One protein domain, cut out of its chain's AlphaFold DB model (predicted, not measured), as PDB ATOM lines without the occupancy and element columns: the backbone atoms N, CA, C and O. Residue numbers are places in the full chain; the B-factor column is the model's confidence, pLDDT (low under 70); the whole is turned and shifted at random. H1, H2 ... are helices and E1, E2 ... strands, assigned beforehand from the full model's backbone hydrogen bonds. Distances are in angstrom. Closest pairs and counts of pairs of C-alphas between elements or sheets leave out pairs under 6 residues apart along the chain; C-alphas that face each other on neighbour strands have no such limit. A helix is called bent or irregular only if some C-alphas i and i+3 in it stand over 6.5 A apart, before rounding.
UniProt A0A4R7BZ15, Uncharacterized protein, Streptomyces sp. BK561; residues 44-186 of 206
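What this domain is: This is residues 44 to 186 of the 206 residues of an uncharacterized protein of Streptomyces sp. BK561 (UniProt A0A4R7BZ15). One very long helix, H1, runs like a shaft into a small compact head at its far end, where the sheet E1 E2 E3 packs on the shaft's last turns. Residues 44 to 92 of H1 stick out alone; in the head, the short H2 packs on the end of H1, and H3 packs on the sheet at its E3 edge. The printed part has 143 residues with three named helices and three named strands, in the order H1 E1 E2 E3 H2 H3, and its class is mostly helix. The sheet is antiparallel, in the order E1 - E2 - E3. The whole is extended, with a radius of gyration of the C-alphas of 28.9 A and spans of 99 by 36 by 26 A, the shaft making the length.

Where its parts are: H1, residues 44 to 106, begins at C-alpha 44 (181.943, 66.390, 173.368), ends at C-alpha 106 (184.352, 135.318, 110.672) and is 93.2 A long. E1 is residues 111 to 115, 14.0 A. E2, residues 125 to 131, and E3, residues 134 to 140, are 19.4 A each. H2, residues 142 to 148, is 10.8 A long and irregular: C-alphas 143 and 146 are 7.1 A apart. H3, residues 168 to 185, is 26.1 A long and ends at C-alpha 185 (191.682, 129.996, 95.829).

How they stand to each other: E1 E2 E3 is a meander, each strand the antiparallel neighbour of the one before. In the hairpin E1 and E2, N 112 and O 128 are 2.9 A apart, within hydrogen-bond range; in the hairpin E2 and E3, N 136 and O 129 are 2.8 A apart, also within range. H1 is on the sheet at a height of 8.8 A, over E2 and E3, with its closest C-alphas to E1 those of Ala 104 and Thr 111, 5.8 A apart. H2 is on the same face as H1. With its residues 94 to 104 alone H1 touches H2, at a shallow tilt of 19 degrees, the same way; the closest C-alphas are those of Ala 101 and Phe 148, 5.6 A apart. H3 is on the sheet at a height of 9.0 A; its closest C-alphas with E3 are those of Lys 171 and Met 136, 5.9 A apart. H1 and H3 are apart. Every O i to N i+4 pair is within hydrogen-bond range in H1 and H3; in H2 it is 0 of 3, beside 3 of 4 O i to N i+3 pairs.

The domain as a whole: The C-alphas of Thr 44 and Asp 185, the two farthest apart, are 100.8 A from each other. Without the free stretch, the body of 94 residues spans 42 by 25 by 23 A. The printed part has no cut. The link from H2 to H3, residues 149 to 167, is long, and its residues 152 to 153 pair, parallel, with residues 112 to 113 of E1. The mean pLDDT of the printed part is 95.5, and residue 186 is under 70.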
ATOM      1  N   THR A  44     180.591  66.113 173.875       95.31
ATOM      2  CA  THR A  44     181.943  66.390 173.368       95.31
ATOM      3  C   THR A  44     181.979  66.354 171.837       95.31
ATOM      4  O   THR A  44     182.579  67.229 171.206       95.31
ATOM      5  N   GLN A  45     181.300  65.382 171.222       96.06
ATOM      6  CA  GLN A  45     181.184  65.280 169.767       96.06
ATOM      7  C   GLN A  45     180.376  66.441 169.166       96.06
ATOM      8  O   GLN A  45     180.794  67.027 168.164       96.06
ATOM      9  N   ASP A  46     179.264  66.816 169.800       96.25
ATOM     10  CA  ASP A  46     178.415  67.932 169.382       96.25
ATOM     11  C   ASP A  46     179.177  69.265 169.493       96.25
ATOM     12  O   ASP A  46     179.172  70.055 168.551       96.25
ATOM     13  N   LEU A  47     179.915  69.487 170.589       97.06
ATOM     14  CA  LEU A  47     180.766  70.671 170.767       97.06
ATOM     15  C   LEU A  47     181.867  70.741 169.703       97.06
ATOM     16  O   LEU A  47     182.093  71.796 169.116       97.06
ATOM     17  N   THR A  48     182.531  69.619 169.421       97.44
ATOM     18  CA  THR A  48     183.572  69.551 168.383       97.44
ATOM     19  C   THR A  48     182.995  69.886 167.006       97.44
ATOM     20  O   THR A  48     183.596  70.646 166.245       97.44
ATOM     21  N   THR A  49     181.800  69.373 166.708       97.44
ATOM     22  CA  THR A  49     181.078  69.671 165.464       97.44
ATOM     23  C   THR A  49     180.721  71.154 165.384       97.44
ATOM     24  O   THR A  49     181.021  71.802 164.383       97.44
ATOM     25  N   ALA A  50     180.172  71.722 166.461       96.06
ATOM     26  CA  ALA A  50     179.808  73.133 166.530       96.06
ATOM     27  C   ALA A  50     181.023  74.063 166.359       96.06
ATOM     28  O   ALA A  50     180.936  75.065 165.652       96.06
ATOM     29  N   LEU A  51     182.175  73.720 166.947       97.62
ATOM     30  CA  LEU A  51     183.423  74.470 166.764       97.62
ATOM     31  C   LEU A  51     183.929  74.396 165.315       97.62
ATOM     32  O   LEU A  51     184.352  75.410 164.755       97.62
ATOM     33  N   GLY A  52     183.848  73.220 164.684       97.88
ATOM     34  CA  GLY A  52     184.186  73.045 163.269       97.88
ATOM     35  C   GLY A  52     183.285  73.866 162.340       97.88
ATOM     36  O   GLY A  52     183.775  74.534 161.424       97.88
ATOM     37  N   ASP A  53     181.981  73.871 162.613       97.62
ATOM     38  CA  ASP A  53     180.992  74.664 161.885       97.62
ATOM     39  C   ASP A  53     181.230  76.166 162.060       97.62
ATOM     40  O   ASP A  53     181.272  76.893 161.066       97.62
ATOM     41  N   ALA A  54     181.456  76.638 163.288       97.56
ATOM     42  CA  ALA A  54     181.770  78.038 163.564       97.56
ATOM     43  C   ALA A  54     183.032  78.493 162.813       97.56
ATOM     44  O   ALA A  54     183.040  79.554 162.188       97.56
ATOM     45  N   ALA A  55     184.079  77.663 162.794       97.75
ATOM     46  CA  ALA A  55     185.294  77.949 162.038       97.75
ATOM     47  C   ALA A  55     185.043  78.002 160.519       97.75
ATOM     48  O   ALA A  55     185.630  78.836 159.827       97.75
ATOM     49  N   ARG A  56     184.171  77.135 159.984       98.12
ATOM     50  CA  ARG A  56     183.764  77.171 158.570       98.12
ATOM     51  C   ARG A  56     182.998  78.450 158.240       98.12
ATOM     52  O   ARG A  56     183.328  79.102 157.255       98.12
ATOM     53  N   TRP A  57     182.020  78.825 159.062       97.50
ATOM     54  CA  TRP A  57     181.244  80.052 158.867       97.50
ATOM     55  C   TRP A  57     182.106  81.303 158.951       97.50
ATOM     56  O   TRP A  57     181.958  82.187 158.115       97.50
ATOM     57  N   LYS A  58     183.062  81.345 159.886       97.62
ATOM     58  CA  LYS A  58     184.029  82.441 159.965       97.62
ATOM     59  C   LYS A  58     184.817  82.589 158.663       97.62
ATOM     60  O   LYS A  58     184.901  83.689 158.139       97.62
ATOM     61  N   ARG A  59     185.336  81.489 158.102       98.00
ATOM     62  CA  ARG A  59     186.038  81.536 156.807       98.00
ATOM     63  C   ARG A  59     185.141  82.057 155.685       98.00
ATOM     64  O   ARG A  59     185.603  82.859 154.891       98.00
ATOM     65  N   HIS A  60     183.876  81.638 155.636       97.25
ATOM     66  CA  HIS A  60     182.935  82.167 154.645       97.25
ATOM     67  C   HIS A  60     182.669  83.663 154.820       97.25
ATOM     68  O   HIS A  60     182.635  84.371 153.820       97.25
ATOM     69  N   ALA A  61     182.510  84.142 156.055       97.38
ATOM     70  CA  ALA A  61     182.355  85.568 156.331       97.38
ATOM     71  C   ALA A  61     183.603  86.355 155.896       97.38
ATOM     72  O   ALA A  61     183.477  87.317 155.149       97.38
ATOM     73  N   ASP A  62     184.796  85.876 156.264       97.62
ATOM     74  CA  ASP A  62     186.073  86.489 155.883       97.62
ATOM     75  C   ASP A  62     186.232  86.533 154.342       97.62
ATOM     76  O   ASP A  62     186.666  87.539 153.779       97.62
ATOM     77  N   THR A  63     185.848  85.460 153.635       98.12
ATOM     78  CA  THR A  63     185.833  85.417 152.162       98.12
ATOM     79  C   THR A  63     184.832  86.407 151.574       98.12
ATOM     80  O   THR A  63     185.185  87.147 150.660       98.12
ATOM     81  N   PHE A  64     183.610  86.461 152.105       97.56
ATOM     82  CA  PHE A  64     182.582  87.378 151.624       97.56
ATOM     83  C   PHE A  64     182.986  88.844 151.813       97.56
ATOM     84  O   PHE A  64     182.796  89.653 150.907       97.56
ATOM     85  N   ASP A  65     183.586  89.194 152.952       98.06
ATOM     86  CA  ASP A  65     184.104  90.543 153.188       98.06
ATOM     87  C   ASP A  65     185.215  90.899 152.189       98.06
ATOM     88  O   ASP A  65     185.193  91.984 151.606       98.06
ATOM     89  N   ALA A  66     186.137  89.973 151.907       97.75
ATOM     90  CA  ALA A  66     187.188  90.188 150.911       97.75
ATOM     91  C   ALA A  66     186.632  90.352 149.481       97.75
ATOM     92  O   ALA A  66     187.095  91.210 148.717       97.75
ATOM     93  N   GLU A  67     185.629  89.553 149.111       98.00
ATOM     94  CA  GLU A  67     184.935  89.658 147.823       98.00
ATOM     95  C   GLU A  67     184.181  90.984 147.702       98.00
ATOM     96  O   GLU A  67     184.306  91.670 146.684       98.00
ATOM     97  N   ARG A  68     183.467  91.398 148.756       98.38
ATOM     98  CA  ARG A  68     182.783  92.694 148.818       98.38
ATOM     99  C   ARG A  68     183.772  93.839 148.645       98.38
ATOM    100  O   ARG A  68     183.538  94.720 147.823       98.38
ATOM    101  N   ASP A  69     184.875  93.833 149.383       98.38
ATOM    102  CA  ASP A  69     185.873  94.900 149.318       98.38
ATOM    103  C   ASP A  69     186.517  94.977 147.925       98.38
ATOM    104  O   ASP A  69     186.780  96.066 147.406       98.38
ATOM    105  N   THR A  70     186.721  93.828 147.278       98.44
ATOM    106  CA  THR A  70     187.181  93.754 145.886       98.44
ATOM    107  C   THR A  70     186.146  94.335 144.923       98.44
ATOM    108  O   THR A  70     186.497  95.147 144.062       98.44
ATOM    109  N   ALA A  71     184.868  93.986 145.088       98.00
ATOM    110  CA  ALA A  71     183.780  94.501 144.262       98.00
ATOM    111  C   ALA A  71     183.614  96.021 144.409       98.00
ATOM    112  O   ALA A  71     183.482  96.723 143.406       98.00
ATOM    113  N   VAL A  72     183.697  96.548 145.634       98.38
ATOM    114  CA  VAL A  72     183.641  97.993 145.909       98.38
ATOM    115  C   VAL A  72     184.810  98.721 145.246       98.38
ATOM    116  O   VAL A  72     184.606  99.745 144.597       98.38
ATOM    117  N   LYS A  73     186.034  98.183 145.338       98.38
ATOM    118  CA  LYS A  73     187.202  98.760 144.652       98.38
ATOM    119  C   LYS A  73     187.017  98.790 143.135       98.38
ATOM    120  O   LYS A  73     187.291  99.815 142.515       98.38
ATOM    121  N   ALA A  74     186.531  97.699 142.545       98.06
ATOM    122  CA  ALA A  74     186.278  97.622 141.108       98.06
ATOM    123  C   ALA A  74     185.188  98.609 140.660       98.06
ATOM    124  O   ALA A  74     185.346  99.279 139.639       98.06
ATOM    125  N   PHE A  75     184.111  98.741 141.441       98.19
ATOM    126  CA  PHE A  75     183.049  99.710 141.186       98.19
ATOM    127  C   PHE A  75     183.577 101.148 141.229       98.19
ATOM    128  O   PHE A  75     183.395 101.894 140.271       98.19
ATOM    129  N   ASN A  76     184.308 101.514 142.285       98.38
ATOM    130  CA  ASN A  76     184.874 102.856 142.425       98.38
ATOM    131  C   ASN A  76     185.861 103.185 141.296       98.38
ATOM    132  O   ASN A  76     185.832 104.288 140.760       98.38
ATOM    133  N   ALA A  77     186.692 102.222 140.884       98.00
ATOM    134  CA  ALA A  77     187.589 102.403 139.744       98.00
ATOM    135  C   ALA A  77     186.818 102.692 138.444       98.00
ATOM    136  O   ALA A  77     187.232 103.542 137.659       98.00
ATOM    137  N   LYS A  78     185.672 102.031 138.230       98.00
ATOM    138  CA  LYS A  78     184.811 102.294 137.068       98.00
ATOM    139  C   LYS A  78     184.136 103.657 137.128       98.00
ATOM    140  O   LYS A  78     184.017 104.298 136.090       98.00
ATOM    141  N   VAL A  79     183.722 104.104 138.311       97.94
ATOM    142  CA  VAL A  79     183.172 105.455 138.494       97.94
ATOM    143  C   VAL A  79     184.208 106.507 138.100       97.94
ATOM    144  O   VAL A  79     183.909 107.349 137.260       97.94
ATOM    145  N   LEU A  80     185.440 106.398 138.607       97.81
ATOM    146  CA  LEU A  80     186.526 107.322 138.260       97.81
ATOM    147  C   LEU A  80     186.829 107.327 136.753       97.81
ATOM    148  O   LEU A  80     186.933 108.384 136.141       97.81
ATOM    149  N   GLU A  81     186.892 106.150 136.127       97.25
ATOM    150  CA  GLU A  81     187.105 106.033 134.680       97.25
ATOM    151  C   GLU A  81     185.991 106.718 133.864       97.25
ATOM    152  O   GLU A  81     186.257 107.346 132.838       97.25
ATOM    153  N   LEU A  82     184.733 106.612 134.302       97.12
ATOM    154  CA  LEU A  82     183.605 107.277 133.645       97.12
ATOM    155  C   LEU A  82     183.638 108.794 133.834       97.12
ATOM    156  O   LEU A  82     183.327 109.528 132.893       97.12
ATOM    157  N   GLU A  83     184.022 109.267 135.018       97.38
ATOM    158  CA  GLU A  83     184.208 110.693 135.283       97.38
ATOM    159  C   GLU A  83     185.289 111.285 134.378       97.38
ATOM    160  O   GLU A  83     185.066 112.330 133.768       97.38
ATOM    161  N   ASP A  84     186.426 110.608 134.231       96.50
ATOM    162  CA  ASP A  84     187.526 111.100 133.403       96.50
ATOM    163  C   ASP A  84     187.155 111.129 131.917       96.50
ATOM    164  O   ASP A  84     187.314 112.163 131.271       96.50
ATOM    165  N   ARG A  85     186.514 110.076 131.394       95.88
ATOM    166  CA  ARG A  85     185.966 110.093 130.023       95.88
ATOM    167  C   ARG A  85     184.935 111.202 129.819       95.88
ATOM    168  O   ARG A  85     184.853 111.785 128.739       95.88
ATOM    169  N   THR A  86     184.127 111.491 130.839       95.69
ATOM    170  CA  THR A  86     183.141 112.579 130.780       95.69
ATOM    171  C   THR A  86     183.839 113.933 130.718       95.69
ATOM    172  O   THR A  86     183.470 114.754 129.883       95.69
ATOM    173  N   LYS A  87     184.888 114.152 131.524       94.50
ATOM    174  CA  LYS A  87     185.708 115.373 131.475       94.50
ATOM    175  C   LYS A  87     186.404 115.539 130.127       94.50
ATOM    176  O   LYS A  87     186.365 116.630 129.570       94.50
ATOM    177  N   GLU A  88     187.006 114.478 129.588       95.44
ATOM    178  CA  GLU A  88     187.656 114.494 128.269       95.44
ATOM    179  C   GLU A  88     186.664 114.878 127.168       95.44
ATOM    180  O   GLU A  88     186.906 115.798 126.383       95.44
ATOM    181  N   ARG A  89     185.501 114.215 127.154       95.56
ATOM    182  CA  ARG A  89     184.414 114.509 126.220       95.56
ATOM    183  C   ARG A  89     183.958 115.962 126.354       95.56
ATOM    184  O   ARG A  89     183.812 116.657 125.351       95.56
ATOM    185  N   ASP A  90     183.729 116.426 127.576       95.19
ATOM    186  CA  ASP A  90     183.257 117.780 127.844       95.19
ATOM    187  C   ASP A  90     184.287 118.844 127.440       95.19
ATOM    188  O   ASP A  90     183.905 119.872 126.876       95.19
ATOM    189  N   GLY A  91     185.577 118.560 127.636       95.94
ATOM    190  CA  GLY A  91     186.685 119.364 127.130       95.94
ATOM    191  C   GLY A  91     186.663 119.485 125.605       95.94
ATOM    192  O   GLY A  91     186.683 120.600 125.086       95.94
ATOM    193  N   ALA A  92     186.510 118.368 124.886       97.12
ATOM    194  CA  ALA A  92     186.409 118.373 123.424       97.12
ATOM    195  C   ALA A  92     185.187 119.168 122.918       97.12
ATOM    196  O   ALA A  92     185.277 119.908 121.937       97.12
ATOM    197  N   TYR A  93     184.040 119.070 123.603       96.38
ATOM    198  CA  TYR A  93     182.862 119.882 123.280       96.38
ATOM    199  C   TYR A  93     183.096 121.377 123.523       96.38
ATOM    200  O   TYR A  93     182.663 122.189 122.701       96.38
ATOM    201  N   ARG A  94     183.799 121.744 124.602       97.44
ATOM    202  CA  ARG A  94     184.151 123.141 124.892       97.44
ATOM    203  C   ARG A  94     185.103 123.707 123.842       97.44
ATOM    204  O   ARG A  94     184.879 124.816 123.366       97.44
ATOM    205  N   GLU A  95     186.135 122.962 123.458       98.38
ATOM    206  CA  GLU A  95     187.066 123.365 122.397       98.38
ATOM    207  C   GLU A  95     186.335 123.553 121.062       98.38
ATOM    208  O   GLU A  95     186.467 124.593 120.417       98.38
ATOM    209  N   ARG A  96     185.461 122.607 120.696       98.00
ATOM    210  CA  ARG A  96     184.595 122.742 119.519       98.00
ATOM    211  C   ARG A  96     183.740 124.007 119.582       98.00
ATOM    212  O   ARG A  96     183.623 124.699 118.576       98.00
ATOM    213  N   ALA A  97     183.139 124.312 120.732       98.44
ATOM    214  CA  ALA A  97     182.321 125.513 120.895       98.44
ATOM    215  C   ALA A  97     183.141 126.799 120.696       98.44
ATOM    216  O   ALA A  97     182.670 127.709 120.022       98.44
ATOM    217  N   GLN A  98     184.381 126.851 121.195       98.62
ATOM    218  CA  GLN A  98     185.293 127.982 120.967       98.62
ATOM    219  C   GLN A  98     185.615 128.169 119.478       98.62
ATOM    220  O   GLN A  98     185.534 129.282 118.960       98.62
ATOM    221  N   LEU A  99     185.928 127.078 118.770       98.31
ATOM    222  CA  LEU A  99     186.199 127.125 117.331       98.31
ATOM    223  C   LEU A  99     184.969 127.564 116.530       98.31
ATOM    224  O   LEU A  99     185.092 128.358 115.601       98.31
ATOM    225  N   LEU A 100     183.777 127.095 116.905       98.31
ATOM    226  CA  LEU A 100     182.524 127.529 116.286       98.31
ATOM    227  C   LEU A 100     182.220 129.003 116.572       98.31
ATOM    228  O   LEU A 100     181.764 129.701 115.672       98.31
ATOM    229  N   ALA A 101     182.492 129.494 117.781       98.56
ATOM    230  CA  ALA A 101     182.322 130.904 118.128       98.56
ATOM    231  C   ALA A 101     183.265 131.803 117.314       98.56
ATOM    232  O   ALA A 101     182.846 132.846 116.805       98.56
ATOM    233  N   TRP A 102     184.516 131.368 117.131       98.44
ATOM    234  CA  TRP A 102     185.474 132.030 116.249       98.44
ATOM    235  C   TRP A 102     185.008 132.015 114.788       98.44
ATOM    236  O   TRP A 102     184.971 133.067 114.152       98.44
ATOM    237  N   LEU A 103     184.563 130.865 114.271       97.06
ATOM    238  CA  LEU A 103     184.043 130.756 112.906       97.06
ATOM    239  C   LEU A 103     182.803 131.641 112.694       97.06
ATOM    240  O   LEU A 103     182.693 132.326 111.681       97.06
ATOM    241  N   ALA A 104     181.903 131.699 113.675       98.00
ATOM    242  CA  ALA A 104     180.748 132.591 113.660       98.00
ATOM    243  C   ALA A 104     181.156 134.071 113.577       98.00
ATOM    244  O   ALA A 104     180.512 134.851 112.876       98.00
ATOM    245  N   ALA A 105     182.247 134.457 114.248       97.75
ATOM    246  CA  ALA A 105     182.788 135.813 114.176       97.75
ATOM    247  C   ALA A 105     183.381 136.150 112.795       97.75
ATOM    248  O   ALA A 105     183.350 137.311 112.395       97.75
ATOM    249  N   LEU A 106     183.883 135.154 112.055       96.31
ATOM    250  CA  LEU A 106     184.352 135.318 110.672       96.31
ATOM    251  C   LEU A 106     183.199 135.405 109.658       96.31
ATOM    252  O   LEU A 106     183.367 135.973 108.580       96.31
ATOM    253  N   HIS A 107     182.018 134.889 110.010       95.75
ATOM    254  CA  HIS A 107     180.834 134.847 109.147       95.75
ATOM    255  C   HIS A 107     179.616 135.578 109.755       95.75
ATOM    256  O   HIS A 107     178.523 135.004 109.819       95.75
ATOM    257  N   PRO A 108     179.735 136.854 110.176       95.50
ATOM    258  CA  PRO A 108     178.687 137.529 110.946       95.50
ATOM    259  C   PRO A 108     177.391 137.745 110.149       95.50
ATOM    260  O   PRO A 108     176.309 137.776 110.726       95.50
ATOM    261  N   ALA A 109     177.476 137.868 108.820       93.94
ATOM    262  CA  ALA A 109     176.312 138.084 107.958       93.94
ATOM    263  C   ALA A 109     175.469 136.815 107.729       93.94
ATOM    264  O   ALA A 109     174.292 136.912 107.383       93.94
ATOM    265  N   THR A 110     176.065 135.633 107.897       96.12
ATOM    266  CA  THR A 110     175.446 134.340 107.561       96.12
ATOM    267  C   THR A 110     175.290 133.412 108.760       96.12
ATOM    268  O   THR A 110     174.897 132.258 108.586       96.12
ATOM    269  N   THR A 111     175.580 133.911 109.964       98.12
ATOM    270  CA  THR A 111     175.510 133.133 111.198       98.12
ATOM    271  C   THR A 111     174.423 133.664 112.123       98.12
ATOM    272  O   THR A 111     174.378 134.857 112.421       98.12
ATOM    273  N   VAL A 112     173.557 132.769 112.598       98.31
ATOM    274  CA  VAL A 112     172.494 133.070 113.565       98.31
ATOM    275  C   VAL A 112     172.383 131.960 114.608       98.31
ATOM    276  O   VAL A 112     172.766 130.817 114.354       98.31
ATOM    277  N   ILE A 113     171.839 132.290 115.776       97.94
ATOM    278  CA  ILE A 113     171.481 131.321 116.817       97.94
ATOM    279  C   ILE A 113     169.982 131.380 117.076       97.94
ATOM    280  O   ILE A 113     169.400 132.461 117.114       97.94
ATOM    281  N   THR A 114     169.367 130.229 117.315       97.06
ATOM    282  CA  THR A 114     168.007 130.143 117.853       97.06
ATOM    283  C   THR A 114     167.941 129.141 119.007       97.06
ATOM    284  O   THR A 114     168.921 128.446 119.291       97.06
ATOM    285  N   GLN A 115     166.808 129.071 119.702       94.81
ATOM    286  CA  GLN A 115     166.554 127.998 120.663       94.81
ATOM    287  C   GLN A 115     166.451 126.658 119.929       94.81
ATOM    288  O   GLN A 115     165.931 126.609 118.817       94.81
ATOM    289  N   SER A 116     166.962 125.581 120.529       91.31
ATOM    290  CA  SER A 116     166.880 124.254 119.913       91.31
ATOM    291  C   SER A 116     165.453 123.711 120.035       91.31
ATOM    292  O   SER A 116     165.002 123.499 121.158       91.31
ATOM    293  N   PRO A 117     164.727 123.466 118.930       84.31
ATOM    294  CA  PRO A 117     163.357 122.950 118.998       84.31
ATOM    295  C   PRO A 117     163.298 121.431 119.229       84.31
ATOM    296  O   PRO A 117     162.232 120.888 119.494       84.31
ATOM    297  N   ASP A 118     164.426 120.742 119.061       86.12
ATOM    298  CA  ASP A 118     164.568 119.285 119.050       86.12
ATOM    299  C   ASP A 118     165.233 118.720 120.316       86.12
ATOM    300  O   ASP A 118     165.469 117.514 120.403       86.12
ATOM    301  N   VAL A 119     165.546 119.579 121.289       85.94
ATOM    302  CA  VAL A 119     166.122 119.187 122.578       85.94
ATOM    303  C   VAL A 119     165.165 119.613 123.684       85.94
ATOM    304  O   VAL A 119     164.957 120.801 123.896       85.94
ATOM    305  N   ASP A 120     164.620 118.634 124.409       77.88
ATOM    306  CA  ASP A 120     163.637 118.849 125.487       77.88
ATOM    307  C   ASP A 120     164.238 119.504 126.755       77.88
ATOM    308  O   ASP A 120     163.534 119.750 127.733       77.88
ATOM    309  N   GLU A 121     165.546 119.776 126.766       86.19
ATOM    310  CA  GLU A 121     166.249 120.440 127.863       86.19
ATOM    311  C   GLU A 121     166.360 121.953 127.633       86.19
ATOM    312  O   GLU A 121     166.861 122.418 126.605       86.19
ATOM    313  N   ASP A 122     165.976 122.729 128.648       86.88
ATOM    314  CA  ASP A 122     166.030 124.188 128.598       86.88
ATOM    315  C   ASP A 122     167.450 124.727 128.356       86.88
ATOM    316  O   ASP A 122     168.447 124.277 128.929       86.88
ATOM    317  N   GLY A 123     167.530 125.780 127.540       89.62
ATOM    318  CA  GLY A 123     168.755 126.548 127.315       89.62
ATOM    319  C   GLY A 123     169.679 125.997 126.231       89.62
ATOM    320  O   GLY A 123     170.683 126.646 125.925       89.62
ATOM    321  N   TRP A 124     169.367 124.844 125.634       96.00
ATOM    322  CA  TRP A 124     170.057 124.396 124.430       96.00
ATOM    323  C   TRP A 124     169.739 125.315 123.255       96.00
ATOM    324  O   TRP A 124     168.601 125.731 123.024       96.00
ATOM    325  N   GLN A 125     170.781 125.638 122.504       96.75
ATOM    326  CA  GLN A 125     170.708 126.540 121.367       96.75
ATOM    327  C   GLN A 125     171.198 125.836 120.109       96.75
ATOM    328  O   GLN A 125     171.986 124.894 120.177       96.75
ATOM    329  N   LEU A 126     170.765 126.320 118.952       97.00
ATOM    330  CA  LEU A 126     171.180 125.812 117.657       97.00
ATOM    331  C   LEU A 126     171.850 126.937 116.871       97.00
ATOM    332  O   LEU A 126     171.247 127.978 116.609       97.00
ATOM    333  N   LEU A 127     173.117 126.725 116.522       98.12
ATOM    334  CA  LEU A 127     173.880 127.606 115.647       98.12
ATOM    335  C   LEU A 127     173.621 127.200 114.200       98.12
ATOM    336  O   LEU A 127     173.872 126.049 113.843       98.12
ATOM    337  N   TYR A 128     173.203 128.151 113.374       98.12
ATOM    338  CA  TYR A 128     173.140 128.018 111.923       98.12
ATOM    339  C   TYR A 128     174.193 128.912 111.290       98.12
ATOM    340  O   TYR A 128     174.256 130.105 111.583       98.12
ATOM    341  N   LEU A 129     175.002 128.340 110.405       97.50
ATOM    342  CA  LEU A 129     176.036 129.048 109.664       97.50
ATOM    343  C   LEU A 129     175.961 128.652 108.194       97.50
ATOM    344  O   LEU A 129     175.894 127.466 107.872       97.50
ATOM    345  N   VAL A 130     175.992 129.641 107.301       96.56
ATOM    346  CA  VAL A 130     176.121 129.402 105.857       96.56
ATOM    347  C   VAL A 130     177.515 129.806 105.390       96.56
ATOM    348  O   VAL A 130     177.897 130.973 105.497       96.56
ATOM    349  N   ALA A 131     178.256 128.845 104.842       92.81
ATOM    350  CA  ALA A 131     179.579 129.046 104.253       92.81
ATOM    351  C   ALA A 131     179.710 128.238 102.957       92.81
ATOM    352  O   ALA A 131     179.177 127.134 102.836       92.81
ATOM    353  N   GLY A 132     180.359 128.819 101.945       90.25
ATOM    354  CA  GLY A 132     180.451 128.210 100.611       90.25
ATOM    355  C   GLY A 132     179.092 127.940  99.946       90.25
ATOM    356  O   GLY A 132     178.997 127.042  99.119       90.25
ATOM    357  N   GLY A 133     178.040 128.670 100.339       91.75
ATOM    358  CA  GLY A 133     176.663 128.459  99.873       91.75
ATOM    359  C   GLY A 133     175.906 127.324 100.574       91.75
ATOM    360  O   GLY A 133     174.760 127.062 100.225       91.75
ATOM    361  N   TRP A 134     176.510 126.670 101.570       94.88
ATOM    362  CA  TRP A 134     175.918 125.532 102.271       94.88
ATOM    363  C   TRP A 134     175.614 125.862 103.724       94.88
ATOM    364  O   TRP A 134     176.465 126.409 104.427       94.88
ATOM    365  N   GLN A 135     174.426 125.474 104.191       96.19
ATOM    366  CA  GLN A 135     174.081 125.550 105.605       96.19
ATOM    367  C   GLN A 135     174.761 124.422 106.389       96.19
ATOM    368  O   GLN A 135     174.881 123.282 105.926       96.19
ATOM    369  N   MET A 136     175.188 124.750 107.599       96.62
ATOM    370  CA  MET A 136     175.731 123.837 108.591       96.62
ATOM    371  C   MET A 136     175.127 124.201 109.947       96.62
ATOM    372  O   MET A 136     174.980 125.388 110.252       96.62
ATOM    373  N   SER A 137     174.778 123.198 110.754       96.75
ATOM    374  CA  SER A 137     174.225 123.432 112.090       96.75
ATOM    375  C   SER A 137     174.899 122.620 113.194       96.75
ATOM    376  O   SER A 137     175.415 121.512 112.975       96.75
ATOM    377  N   TRP A 138     174.919 123.195 114.401       97.38
ATOM    378  CA  TRP A 138     175.444 122.564 115.612       97.38
ATOM    379  C   TRP A 138     174.661 122.983 116.849       97.38
ATOM    380  O   TRP A 138     174.443 124.172 117.077       97.38
ATOM    381  N   HIS A 139     174.322 122.005 117.687       96.75
ATOM    382  CA  HIS A 139     173.823 122.255 119.034       96.75
ATOM    383  C   HIS A 139     174.909 122.866 119.919       96.75
ATOM    384  O   HIS A 139     176.049 122.380 119.972       96.75
ATOM    385  N   ILE A 140     174.521 123.913 120.634       97.25
ATOM    386  CA  ILE A 140     175.314 124.645 121.610       97.25
ATOM    387  C   ILE A 140     174.739 124.349 122.990       97.25
ATOM    388  O   ILE A 140     173.566 124.604 123.270       97.25
ATOM    389  N   HIS A 141     175.588 123.793 123.849       96.19
ATOM    390  CA  HIS A 141     175.229 123.480 125.224       96.19
ATOM    391  C   HIS A 141     175.048 124.784 126.031       96.19
ATOM    392  O   HIS A 141     175.850 125.706 125.850       96.19
ATOM    393  N   PRO A 142     174.097 124.862 126.985       96.19
ATOM    394  CA  PRO A 142     173.847 126.068 127.788       96.19
ATOM    395  C   PRO A 142     175.110 126.708 128.402       96.19
ATOM    396  O   PRO A 142     175.307 127.917 128.340       96.19
ATOM    397  N   ARG A 143     176.023 125.887 128.945       96.25
ATOM    398  CA  ARG A 143     177.329 126.316 129.506       96.25
ATOM    399  C   ARG A 143     178.244 127.084 128.534       96.25
ATOM    400  O   ARG A 143     179.156 127.786 128.968       96.25
ATOM    401  N   ASP A 144     178.044 126.894 127.233       98.00
ATOM    402  CA  ASP A 144     178.869 127.443 126.158       98.00
ATOM    403  C   ASP A 144     178.168 128.586 125.409       98.00
ATOM    404  O   ASP A 144     178.831 129.295 124.658       98.00
ATOM    405  N   ALA A 145     176.870 128.812 125.648       96.38
ATOM    406  CA  ALA A 145     176.059 129.850 124.996       96.38
ATOM    407  C   ALA A 145     176.695 131.249 125.082       96.38
ATOM    408  O   ALA A 145     176.666 132.039 124.142       96.38
ATOM    409  N   GLU A 146     177.352 131.518 126.207       97.31
ATOM    410  CA  GLU A 146     178.085 132.746 126.491       97.31
ATOM    411  C   GLU A 146     179.171 133.087 125.454       97.31
ATOM    412  O   GLU A 146     179.434 134.260 125.190       97.31
ATOM    413  N   LEU A 147     179.781 132.077 124.827       98.38
ATOM    414  CA  LEU A 147     180.802 132.272 123.793       98.38
ATOM    415  C   LEU A 147     180.245 132.918 122.522       98.38
ATOM    416  O   LEU A 147     181.016 133.421 121.711       98.38
ATOM    417  N   PHE A 148     178.925 132.904 122.345       98.38
ATOM    418  CA  PHE A 148     178.251 133.350 121.134       98.38
ATOM    419  C   PHE A 148     177.465 134.650 121.327       98.38
ATOM    420  O   PHE A 148     176.603 134.971 120.513       98.38
ATOM    421  N   ARG A 149     177.760 135.436 122.372       97.44
ATOM    422  CA  ARG A 149     177.102 136.734 122.625       97.44
ATOM    423  C   ARG A 149     177.149 137.709 121.444       97.44
ATOM    424  O   ARG A 149     176.303 138.592 121.356       97.44
ATOM    425  N   HIS A 150     178.145 137.586 120.568       97.88
ATOM    426  CA  HIS A 150     178.290 138.402 119.359       97.88
ATOM    427  C   HIS A 150     177.413 137.936 118.192       97.88
ATOM    428  O   HIS A 150     177.294 138.657 117.203       97.88
ATOM    429  N   VAL A 151     176.826 136.743 118.273       98.25
ATOM    430  CA  VAL A 151     175.992 136.177 117.213       98.25
ATOM    431  C   VAL A 151     174.559 136.666 117.370       98.25
ATOM    432  O   VAL A 151     174.014 136.729 118.470       98.25
ATOM    433  N   THR A 152     173.926 137.006 116.248       97.81
ATOM    434  CA  THR A 152     172.528 137.446 116.253       97.81
ATOM    435  C   THR A 152     171.618 136.292 116.666       97.81
ATOM    436  O   THR A 152     171.617 135.237 116.028       97.81
ATOM    437  N   VAL A 153     170.821 136.514 117.711       97.56
ATOM    438  CA  VAL A 153     169.778 135.580 118.145       97.56
ATOM    439  C   VAL A 153     168.493 135.873 117.380       97.56
ATOM    440  O   VAL A 153     168.074 137.027 117.283       97.56
ATOM    441  N   VAL A 154     167.877 134.832 116.830       97.50
ATOM    442  CA  VAL A 154     166.662 134.911 116.018       97.50
ATOM    443  C   VAL A 154     165.611 133.921 116.511       97.50
ATOM    444  O   VAL A 154     165.922 132.928 117.173       97.50
ATOM    445  N   ASP A 155     164.358 134.195 116.169       95.56
ATOM    446  CA  ASP A 155     163.253 133.278 116.436       95.56
ATOM    447  C   ASP A 155     163.352 132.010 115.570       95.56
ATOM    448  O   ASP A 155     163.918 132.039 114.474       95.56
ATOM    449  N   VAL A 156     162.771 130.905 116.042       93.06
ATOM    450  CA  VAL A 156     162.759 129.610 115.336       93.06
ATOM    451  C   VAL A 156     162.052 129.673 113.979       93.06
ATOM    452  O   VAL A 156     162.237 128.784 113.155       93.06
ATOM    453  N   THR A 157     161.243 130.705 113.730       94.50
ATOM    454  CA  THR A 157     160.569 130.957 112.448       94.50
ATOM    455  C   THR A 157     161.398 131.789 111.463       94.50
ATOM    456  O   THR A 157     160.995 131.936 110.308       94.50
ATOM    457  N   ASP A 158     162.564 132.316 111.865       96.12
ATOM    458  CA  ASP A 158     163.447 133.065 110.962       96.12
ATOM    459  C   ASP A 158     163.913 132.146 109.813       96.12
ATOM    460  O   ASP A 158     164.361 131.023 110.072       96.12
ATOM    461  N   PRO A 159     163.845 132.587 108.540       94.25
ATOM    462  CA  PRO A 159     164.299 131.792 107.397       94.25
ATOM    463  C   PRO A 159     165.753 131.309 107.506       94.25
ATOM    464  O   PRO A 159     166.090 130.249 106.986       94.25
ATOM    465  N   ARG A 160     166.621 132.064 108.191       94.81
ATOM    466  CA  ARG A 160     168.032 131.700 108.413       94.81
ATOM    467  C   ARG A 160     168.197 130.593 109.454       94.81
ATOM    468  O   ARG A 160     169.217 129.912 109.440       94.81
ATOM    469  N   ALA A 161     167.204 130.418 110.324       95.25
ATOM    470  CA  ALA A 161     167.139 129.385 111.352       95.25
ATOM    471  C   ALA A 161     166.320 128.154 110.917       95.25
ATOM    472  O   ALA A 161     165.966 127.322 111.747       95.25
ATOM    473  N   GLN A 162     166.018 128.012 109.621       94.75
ATOM    474  CA  GLN A 162     165.354 126.818 109.094       94.75
ATOM    475  C   GLN A 162     166.385 125.770 108.702       94.75
ATOM    476  O   GLN A 162     167.248 126.029 107.867       94.75
ATOM    477  N   TRP A 163     166.283 124.572 109.274       95.06
ATOM    478  CA  TRP A 163     167.145 123.460 108.890       95.06
ATOM    479  C   TRP A 163     166.844 122.994 107.461       95.06
ATOM    480  O   TRP A 163     165.709 122.666 107.131       95.06
ATOM    481  N   ASP A 164     167.878 122.925 106.622       94.69
ATOM    482  CA  ASP A 164     167.770 122.505 105.214       94.69
ATOM    483  C   ASP A 164     167.673 120.971 105.016       94.69
ATOM    484  O   ASP A 164     167.715 120.490 103.883       94.69
ATOM    485  N   GLY A 165     167.562 120.196 106.102       95.06
ATOM    486  CA  GLY A 165     167.423 118.736 106.075       95.06
ATOM    487  C   GLY A 165     168.738 117.952 105.971       95.06
ATOM    488  O   GLY A 165     168.705 116.736 105.773       95.06
ATOM    489  N   HIS A 166     169.900 118.604 106.084       95.12
ATOM    490  CA  HIS A 166     171.190 117.920 105.970       95.12
ATOM    491  C   HIS A 166     171.493 116.962 107.132       95.12
ATOM    492  O   HIS A 166     171.372 117.310 108.305       95.12
ATOM    493  N   GLY A 167     172.010 115.774 106.817       95.94
ATOM    494  CA  GLY A 167     172.555 114.855 107.820       95.94
ATOM    495  C   GLY A 167     173.977 115.218 108.273       95.94
ATOM    496  O   GLY A 167     174.681 116.011 107.644       95.94
ATOM    497  N   THR A 168     174.461 114.560 109.330       95.00
ATOM    498  CA  THR A 168     175.820 114.769 109.867       95.00
ATOM    499  C   THR A 168     176.924 114.504 108.841       95.00
ATOM    500  O   THR A 168     177.865 115.288 108.745       95.00
ATOM    501  N   VAL A 169     176.819 113.427 108.054       96.62
ATOM    502  CA  VAL A 169     177.816 113.089 107.019       96.62
ATOM    503  C   VAL A 169     177.866 114.176 105.944       96.62
ATOM    504  O   VAL A 169     178.935 114.708 105.662       96.62
ATOM    505  N   GLN A 170     176.701 114.587 105.435       96.38
ATOM    506  CA  GLN A 170     176.581 115.643 104.426       96.38
ATOM    507  C   GLN A 170     177.152 116.978 104.919       96.38
ATOM    508  O   GLN A 170     177.824 117.676 104.161       96.38
ATOM    509  N   LYS A 171     176.943 117.331 106.197       96.00
ATOM    510  CA  LYS A 171     177.570 118.515 106.808       96.00
ATOM    511  C   LYS A 171     179.093 118.472 106.686       96.00
ATOM    512  O   LYS A 171     179.701 119.457 106.275       96.00
ATOM    513  N   TYR A 172     179.716 117.346 107.028       96.50
ATOM    514  CA  TYR A 172     181.173 117.223 106.974       96.50
ATOM    515  C   TYR A 172     181.716 117.173 105.545       96.50
ATOM    516  O   TYR A 172     182.772 117.745 105.287       96.50
ATOM    517  N   GLU A 173     180.985 116.582 104.600       96.44
ATOM    518  CA  GLU A 173     181.326 116.654 103.174       96.44
ATOM    519  C   GLU A 173     181.308 118.103 102.664       96.44
ATOM    520  O   GLU A 173     182.240 118.529 101.981       96.44
ATOM    521  N   ARG A 174     180.295 118.894 103.048       95.69
ATOM    522  CA  ARG A 174     180.213 120.331 102.724       95.69
ATOM    523  C   ARG A 174     181.406 121.104 103.286       95.69
ATOM    524  O   ARG A 174     182.013 121.883 102.558       95.69
ATOM    525  N   ILE A 175     181.775 120.854 104.546       95.44
ATOM    526  CA  ILE A 175     182.959 121.463 105.179       95.44
ATOM    527  C   ILE A 175     184.226 121.087 104.413       95.44
ATOM    528  O   ILE A 175     184.999 121.968 104.049       95.44
ATOM    529  N   HIS A 176     184.427 119.800 104.124       95.06
ATOM    530  CA  HIS A 176     185.606 119.328 103.403       95.06
ATOM    531  C   HIS A 176     185.722 119.971 102.014       95.06
ATOM    532  O   HIS A 176     186.786 120.469 101.644       95.06
ATOM    533  N   ASN A 177     184.615 120.026 101.270       92.94
ATOM    534  CA  ASN A 177     184.569 120.679  99.967       92.94
ATOM    535  C   ASN A 177     184.867 122.178 100.071       92.94
ATOM    536  O   ASN A 177     185.629 122.701  99.260       92.94
ATOM    537  N   HIS A 178     184.320 122.868 101.075       92.69
ATOM    538  CA  HIS A 178     184.580 124.291 101.270       92.69
ATOM    539  C   HIS A 178     186.048 124.568 101.619       92.69
ATOM    540  O   HIS A 178     186.658 125.434 100.998       92.69
ATOM    541  N   VAL A 179     186.640 123.785 102.526       94.00
ATOM    542  CA  VAL A 179     188.072 123.866 102.863       94.00
ATOM    543  C   VAL A 179     188.934 123.657 101.620       94.00
ATOM    544  O   VAL A 179     189.864 124.422 101.382       94.00
ATOM    545  N   ARG A 180     188.607 122.657 100.793       93.00
ATOM    546  CA  ARG A 180     189.325 122.405  99.539       93.00
ATOM    547  C   ARG A 180     189.255 123.598  98.585       93.00
ATOM    548  O   ARG A 180     190.257 123.906  97.953       93.00
ATOM    549  N   LEU A 181     188.096 124.247  98.464       90.00
ATOM    550  CA  LEU A 181     187.942 125.431  97.615       90.00
ATOM    551  C   LEU A 181     188.769 126.610  98.135       90.00
ATOM    552  O   LEU A 181     189.490 127.210  97.349       90.00
ATOM    553  N   LEU A 182     188.724 126.888  99.442       90.31
ATOM    554  CA  LEU A 182     189.516 127.962 100.055       90.31
ATOM    555  C   LEU A 182     191.024 127.740  99.861       90.31
ATOM    556  O   LEU A 182     191.735 128.652  99.458       90.31
ATOM    557  N   ALA A 183     191.501 126.508 100.057       91.50
ATOM    558  CA  ALA A 183     192.912 126.169  99.868       91.50
ATOM    559  C   ALA A 183     193.384 126.268  98.402       91.50
ATOM    560  O   ALA A 183     194.576 126.424  98.152       91.50
ATOM    561  N   LEU A 184     192.474 126.142  97.429       86.75
ATOM    562  CA  LEU A 184     192.786 126.305  96.005       86.75
ATOM    563  C   LEU A 184     192.727 127.770  95.558       86.75
ATOM    564  O   LEU A 184     193.511 128.155  94.695       86.75
ATOM    565  N   ASP A 185     191.825 128.567  96.134       76.62
ATOM    566  CA  ASP A 185     191.682 129.996  95.829       76.62
ATOM    567  C   ASP A 185     192.954 130.772  96.209       76.62
ATOM    568  O   ASP A 185     193.472 131.550  95.409       76.62
ATOM    569  N   GLU A 186     193.562 130.455  97.359       61.72
ATOM    570  CA  GLU A 186     194.829 131.072  97.784       61.72
ATOM    571  C   GLU A 186     196.016 130.750  96.857       61.72
ATOM    572  O   GLU A 186     196.929 131.559  96.720       61.72
TER     573      GLU A 186